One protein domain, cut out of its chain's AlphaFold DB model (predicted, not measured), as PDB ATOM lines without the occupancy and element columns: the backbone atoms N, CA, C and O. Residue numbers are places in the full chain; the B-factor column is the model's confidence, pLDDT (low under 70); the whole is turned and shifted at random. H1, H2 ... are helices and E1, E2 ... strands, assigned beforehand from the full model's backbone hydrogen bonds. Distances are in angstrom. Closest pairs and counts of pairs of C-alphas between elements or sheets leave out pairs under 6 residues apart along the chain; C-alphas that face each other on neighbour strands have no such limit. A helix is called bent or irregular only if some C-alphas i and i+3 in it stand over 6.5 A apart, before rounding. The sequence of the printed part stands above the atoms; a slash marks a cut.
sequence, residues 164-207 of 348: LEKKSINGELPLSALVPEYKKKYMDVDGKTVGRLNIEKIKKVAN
ATOM      1  N   LEU A 164      29.206 -36.128  -2.219       86.25
ATOM      2  CA  LEU A 164      29.478 -36.918  -3.418       86.25
ATOM      3  C   LEU A 164      28.973 -38.355  -3.244       86.25
ATOM      4  O   LEU A 164      28.266 -38.840  -4.116       86.25
ATOM      5  N   GLU A 165      29.231 -38.988  -2.101       87.06
ATOM      6  CA  GLU A 165      28.754 -40.341  -1.783       87.06
ATOM      7  C   GLU A 165      27.228 -40.442  -1.831       87.06
ATOM      8  O   GLU A 165      26.702 -41.346  -2.467       87.06
ATOM      9  N   LYS A 166      26.501 -39.454  -1.290       87.94
ATOM     10  CA  LYS A 166      25.027 -39.390  -1.383       87.94
ATOM     11  C   LYS A 166      24.478 -39.357  -2.814       87.94
ATOM     12  O   LYS A 166      23.289 -39.577  -3.009       87.94
ATOM     13  N   LYS A 167      25.300 -38.993  -3.798       85.06
ATOM     14  CA  LYS A 167      24.927 -38.937  -5.219       85.06
ATOM     15  C   LYS A 167      25.482 -40.114  -6.020       85.06
ATOM     16  O   LYS A 167      25.248 -40.174  -7.224       85.06
ATOM     17  N   SER A 168      26.267 -40.965  -5.372       85.38
ATOM     18  CA  SER A 168      26.926 -42.108  -5.979       85.38
ATOM     19  C   SER A 168      25.940 -43.261  -6.123       85.38
ATOM     20  O   SER A 168      25.149 -43.515  -5.218       85.38
ATOM     21  N   ILE A 169      25.996 -43.963  -7.250       82.81
ATOM     22  CA  ILE A 169      25.241 -45.193  -7.499       82.81
ATOM     23  C   ILE A 169      26.284 -46.284  -7.730       82.81
ATOM     24  O   ILE A 169      27.128 -46.146  -8.609       82.81
ATOM     25  N   ASN A 170      26.279 -47.333  -6.902       83.44
ATOM     26  CA  ASN A 170      27.269 -48.422  -6.944       83.44
ATOM     27  C   ASN A 170      28.740 -47.952  -6.878       83.44
ATOM     28  O   ASN A 170      29.626 -48.566  -7.462       83.44
ATOM     29  N   GLY A 171      29.014 -46.847  -6.174       81.56
ATOM     30  CA  GLY A 171      30.368 -46.286  -6.068       81.56
ATOM     31  C   GLY A 171      30.776 -45.379  -7.237       81.56
ATOM     32  O   GLY A 171      31.894 -44.854  -7.234       81.56
ATOM     33  N   GLU A 172      29.879 -45.140  -8.196       85.56
ATOM     34  CA  GLU A 172      30.123 -44.325  -9.382       85.56
ATOM     35  C   GLU A 172      29.293 -43.038  -9.399       85.56
ATOM     36  O   GLU A 172      28.134 -42.990  -8.983       85.56
ATOM     37  N   LEU A 173      29.895 -41.970  -9.924       86.00
ATOM     38  CA  LEU A 173      29.258 -40.671 -10.111       86.00
ATOM     39  C   LEU A 173      29.276 -40.272 -11.587       86.00
ATOM     40  O   LEU A 173      30.353 -40.256 -12.189       86.00
ATOM     41  N   PRO A 174      28.138 -39.856 -12.171       83.38
ATOM     42  CA  PRO A 174      28.135 -39.318 -13.523       83.38
ATOM     43  C   PRO A 174      28.946 -38.018 -13.569       83.38
ATOM     44  O   PRO A 174      28.874 -37.186 -12.656       83.38
ATOM     45  N   LEU A 175      29.696 -37.787 -14.653       79.94
ATOM     46  CA  LEU A 175      30.538 -36.587 -14.771       79.94
ATOM     47  C   LEU A 175      29.752 -35.269 -14.684       79.94
ATOM     48  O   LEU A 175      30.305 -34.264 -14.231       79.94
ATOM     49  N   SER A 176      28.468 -35.266 -15.050       78.81
ATOM     50  CA  SER A 176      27.569 -34.116 -14.882       78.81
ATOM     51  C   SER A 176      27.420 -33.701 -13.409       78.81
ATOM     52  O   SER A 176      27.381 -32.508 -13.101       78.81
ATOM     53  N   ALA A 177      27.443 -34.653 -12.470       76.31
ATOM     54  CA  ALA A 177      27.417 -34.372 -11.034       76.31
ATOM     55  C   ALA A 177      28.740 -33.768 -10.519       76.31
ATOM     56  O   ALA A 177      28.749 -33.066  -9.495       76.31
ATOM     57  N   LEU A 178      29.837 -33.985 -11.258       73.50
ATOM     58  CA  LEU A 178      31.200 -33.526 -10.975       73.50
ATOM     59  C   LEU A 178      31.542 -32.167 -11.613       73.50
ATOM     60  O   LEU A 178      32.707 -31.768 -11.637       73.50
ATOM     61  N   VAL A 179      30.538 -31.428 -12.091       70.38
ATOM     62  CA  VAL A 179      30.674 -30.018 -12.477       70.38
ATOM     63  C   VAL A 179      30.264 -29.143 -11.283       70.38
ATOM     64  O   VAL A 179      29.172 -29.343 -10.738       70.38
ATOM     65  N   PRO A 180      31.105 -28.202 -10.807       68.25
ATOM     66  CA  PRO A 180      32.381 -27.759 -11.384       68.25
ATOM     67  C   PRO A 180      33.591 -28.646 -11.066       68.25
ATOM     68  O   PRO A 180      33.589 -29.391 -10.091       68.25
ATOM     69  N   GLU A 181      34.669 -28.457 -11.833       68.94
ATOM     70  CA  GLU A 181      35.900 -29.265 -11.836       68.94
ATOM     71  C   GLU A 181      36.551 -29.500 -10.463       68.94
ATOM     72  O   GLU A 181      37.146 -30.553 -10.246       68.94
ATOM     73  N   TYR A 182      36.379 -28.600  -9.487       68.12
ATOM     74  CA  TYR A 182      36.883 -28.822  -8.124       68.12
ATOM     75  C   TYR A 182      36.285 -30.073  -7.454       68.12
ATOM     76  O   TYR A 182      36.900 -30.632  -6.548       68.12
ATOM     77  N   LYS A 183      35.110 -30.542  -7.895       72.06
ATOM     78  CA  LYS A 183      34.499 -31.792  -7.421       72.06
ATOM     79  C   LYS A 183      35.266 -33.034  -7.880       72.06
ATOM     80  O   LYS A 183      35.149 -34.077  -7.251       72.06
ATOM     81  N   LYS A 184      36.093 -32.919  -8.926       78.06
ATOM     82  CA  LYS A 184      36.964 -33.997  -9.420       78.06
ATOM     83  C   LYS A 184      38.239 -34.163  -8.589       78.06
ATOM     84  O   LYS A 184      38.983 -35.111  -8.811       78.06
ATOM     85  N   LYS A 185      38.501 -33.274  -7.616       78.88
ATOM     86  CA  LYS A 185      39.730 -33.260  -6.797       78.88
ATOM     87  C   LYS A 185      40.034 -34.608  -6.127       78.88
ATOM     88  O   LYS A 185      41.201 -34.952  -5.972       78.88
ATOM     89  N   TYR A 186      38.997 -35.354  -5.748       83.50
ATOM     90  CA  TYR A 186      39.097 -36.647  -5.061       83.50
ATOM     91  C   TYR A 186      38.765 -37.838  -5.953       83.50
ATOM     92  O   TYR A 186      38.588 -38.935  -5.441       83.50
ATOM     93  N   MET A 187      38.636 -37.627  -7.261       83.12
ATOM     94  CA  MET A 187      38.081 -38.621  -8.169       83.12
ATOM     95  C   MET A 187      39.149 -39.136  -9.129       83.12
ATOM     96  O   MET A 187      39.989 -38.365  -9.608       83.12
ATOM     97  N   ASP A 188      39.078 -40.417  -9.463       83.06
ATOM     98  CA  ASP A 188      39.531 -40.909 -10.759       83.06
ATOM     99  C   ASP A 188      38.393 -40.756 -11.752       83.06
ATOM    100  O   ASP A 188      37.244 -41.071 -11.453       83.06
ATOM    101  N   VAL A 189      38.712 -40.194 -12.911       77.31
ATOM    102  CA  VAL A 189      37.758 -40.009 -13.999       77.31
ATOM    103  C   VAL A 189      38.133 -41.024 -15.059       77.31
ATOM    104  O   VAL A 189      39.235 -40.958 -15.601       77.31
ATOM    105  N   ASP A 190      37.232 -41.968 -15.294       65.12
ATOM    106  CA  ASP A 190      37.422 -43.060 -16.240       65.12
ATOM    107  C   ASP A 190      36.743 -42.675 -17.559       65.12
ATOM    108  O   ASP A 190      35.515 -42.618 -17.670       65.12
ATOM    109  N   GLY A 191      37.548 -42.272 -18.543       62.62
ATOM    110  CA  GLY A 191      37.043 -41.808 -19.833       62.62
ATOM    111  C   GLY A 191      36.076 -40.614 -19.739       62.62
ATOM    112  O   GLY A 191      36.336 -39.619 -19.058       62.62
ATOM    113  N   LYS A 192      34.976 -40.673 -20.506       62.56
ATOM    114  CA  LYS A 192      34.040 -39.550 -20.728       62.56
ATOM    115  C   LYS A 192      32.725 -39.635 -19.939       62.56
ATOM    116  O   LYS A 192      31.879 -38.764 -20.136       62.56
ATOM    117  N   THR A 193      32.518 -40.629 -19.076       71.94
ATOM    118  CA  THR A 193      31.172 -40.927 -18.542       71.94
ATOM    119  C   THR A 193      31.071 -40.890 -17.018       71.94
ATOM    120  O   THR A 193      30.153 -40.242 -16.504       71.94
ATOM    121  N   VAL A 194      32.008 -41.493 -16.281       81.31
ATOM    122  CA  VAL A 194      31.898 -41.647 -14.817       81.31
ATOM    123  C   VAL A 194      33.178 -41.280 -14.067       81.31
ATOM    124  O   VAL A 194      34.275 -41.233 -14.624       81.31
ATOM    125  N   GLY A 195      33.035 -40.989 -12.775       84.81
ATOM    126  CA  GLY A 195      34.149 -40.869 -11.843       84.81
ATOM    127  C   GLY A 195      33.933 -41.698 -10.581       84.81
ATOM    128  O   GLY A 195      32.803 -41.834 -10.113       84.81
ATOM    129  N   ARG A 196      35.029 -42.194 -10.000       87.88
ATOM    130  CA  ARG A 196      35.060 -42.964  -8.743       87.88
ATOM    131  C   ARG A 196      35.936 -42.261  -7.709       87.88
ATOM    132  O   ARG A 196      36.920 -41.617  -8.077       87.88
ATOM    133  N   LEU A 197      35.577 -42.341  -6.427       87.75
ATOM    134  CA  LEU A 197      36.401 -41.765  -5.359       87.75
ATOM    135  C   LEU A 197      37.755 -42.483  -5.301       87.75
ATOM    136  O   LEU A 197      37.821 -43.706  -5.260       87.75
ATOM    137  N   ASN A 198      38.834 -41.708  -5.264       89.94
ATOM    138  CA  ASN A 198      40.198 -42.203  -5.155       89.94
ATOM    139  C   ASN A 198      40.740 -41.914  -3.749       89.94
ATOM    140  O   ASN A 198      41.030 -40.768  -3.382       89.94
ATOM    141  N   ILE A 199      40.924 -42.986  -2.980       89.50
ATOM    142  CA  ILE A 199      41.404 -42.942  -1.594       89.50
ATOM    143  C   ILE A 199      42.814 -42.344  -1.505       89.50
ATOM    144  O   ILE A 199      43.090 -41.559  -0.597       89.50
ATOM    145  N   GLU A 200      43.711 -42.645  -2.443       90.75
ATOM    146  CA  GLU A 200      45.064 -42.081  -2.439       90.75
ATOM    147  C   GLU A 200      45.072 -40.570  -2.680       90.75
ATOM    148  O   GLU A 200      45.820 -39.842  -2.025       90.75
ATOM    149  N   LYS A 201      44.236 -40.072  -3.599       90.25
ATOM    150  CA  LYS A 201      44.064 -38.631  -3.835       90.25
ATOM    151  C   LYS A 201      43.507 -37.949  -2.590       90.25
ATOM    152  O   LYS A 201      43.981 -36.872  -2.232       90.25
ATOM    153  N   ILE A 202      42.552 -38.580  -1.905       91.19
ATOM    154  CA  ILE A 202      42.011 -38.082  -0.635       91.19
ATOM    155  C   ILE A 202      43.113 -38.007   0.425       91.19
ATOM    156  O   ILE A 202      43.273 -36.950   1.031       91.19
ATOM    157  N   LYS A 203      43.905 -39.072   0.609       91.50
ATOM    158  CA  LYS A 203      45.034 -39.104   1.558       91.50
ATOM    159  C   LYS A 203      46.072 -38.025   1.243       91.50
ATOM    160  O   LYS A 203      46.475 -37.286   2.134       91.50
ATOM    161  N   LYS A 204      46.449 -37.868  -0.031       89.19
ATOM    162  CA  LYS A 204      47.390 -36.823  -0.474       89.19
ATOM    163  C   LYS A 204      46.901 -35.423  -0.113       89.19
ATOM    164  O   LYS A 204      47.689 -34.619   0.360       89.19
ATOM    165  N   VAL A 205      45.613 -35.138  -0.309       89.31
ATOM    166  CA  VAL A 205      45.034 -33.840   0.067       89.31
ATOM    167  C   VAL A 205      44.921 -33.699   1.584       89.31
ATOM    168  O   VAL A 205      45.164 -32.615   2.093       89.31
ATOM    169  N   ALA A 206      44.582 -34.770   2.305       92.81
ATOM    170  CA  ALA A 206      44.495 -34.751   3.763       92.81
ATOM    171  C   ALA A 206      45.839 -34.398   4.421       92.81
ATOM    172  O   ALA A 206      45.859 -33.666   5.403       92.81
ATOM    173  N   ASN A 207      46.960 -34.836   3.839       91.69
ATOM    174  CA  ASN A 207      48.306 -34.471   4.301       91.69
ATOM    175  C   ASN A 207      48.634 -32.978   4.105       91.69
ATOM    176  O   ASN A 207      49.583 -32.473   4.694       91.69
TER     177      ASN A 207
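Overview. This is residues 164 to 207 of the 348 residues of the protein "Putative transposase domain protein" of Mycoplasma gallisepticum (strain R(low / passage 15 / clone 2)) (UniProt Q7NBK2). A small antiparallel sheet of three short strands, in the order E1, E3, E2, has the short helix H1 over one face; H1 and H2 bridge its two edge strands, and H3 follows E3 and meets H2 near Tyr 186. E1, H1, H2 and E2 form a split strand-helix-strand unit, two strands of one sheet joined through helices, with E3 between them in the sheet, and its crossover is right-handed. The printed part has 44 residues, with three named helices and three named strands in the order E1, H1, H2, E2, E3, H3, a mixed class. It is compact, with a radius of gyration of the C-alphas of 10.0 A and spans of 28 by 20 by 18 A.

Arrangement. Start at edge strand E1, residues 172 to 174; E3, residues 194 to 197, is its antiparallel neighbour at 136 degrees, with N 173 and O 195 2.9 A apart, within hydrogen-bond range. E3 forms a hairpin with E2, residues 187 to 190, where N 188 and O 196 are within hydrogen-bond range at 2.8 A. H1, residues 175 to 178, is on the sheet at a height of 8.2 A, only just over E3, with 3 of its 4 C-alphas. H2, residues 181 to 186, only grazes the sheet with residues 184 to 186. H3, residues 199 to 206, touches H2 about perpendicular, at 74 degrees; their closest C-alphas, Tyr 186 and Lys 201, are 5.5 A apart. Every O i to N i+4 pair is within range in H3, but 0 of 2 in H2, where 2 of 3 O i to N i+3 pairs are.

Along the chain. Find C-alpha 172 at (30.123, -44.325, -9.382), where E1 begins. H2, 10.5 A long, is irregular: C-alphas 183 and 186 are 7.1 A apart. E3 runs 10.5 A, and H3 runs 10.3 A to C-alpha 206 at (44.495, -34.751, 3.763).

Size, cuts and confidence. The C-alphas of Thr 193 and Asn 207 are the farthest apart, at 29.3 A. The printed part has no cut, and its links between named elements are tight. Look for pLDDT under 70 at residues 180 to 182 and 190 to 192.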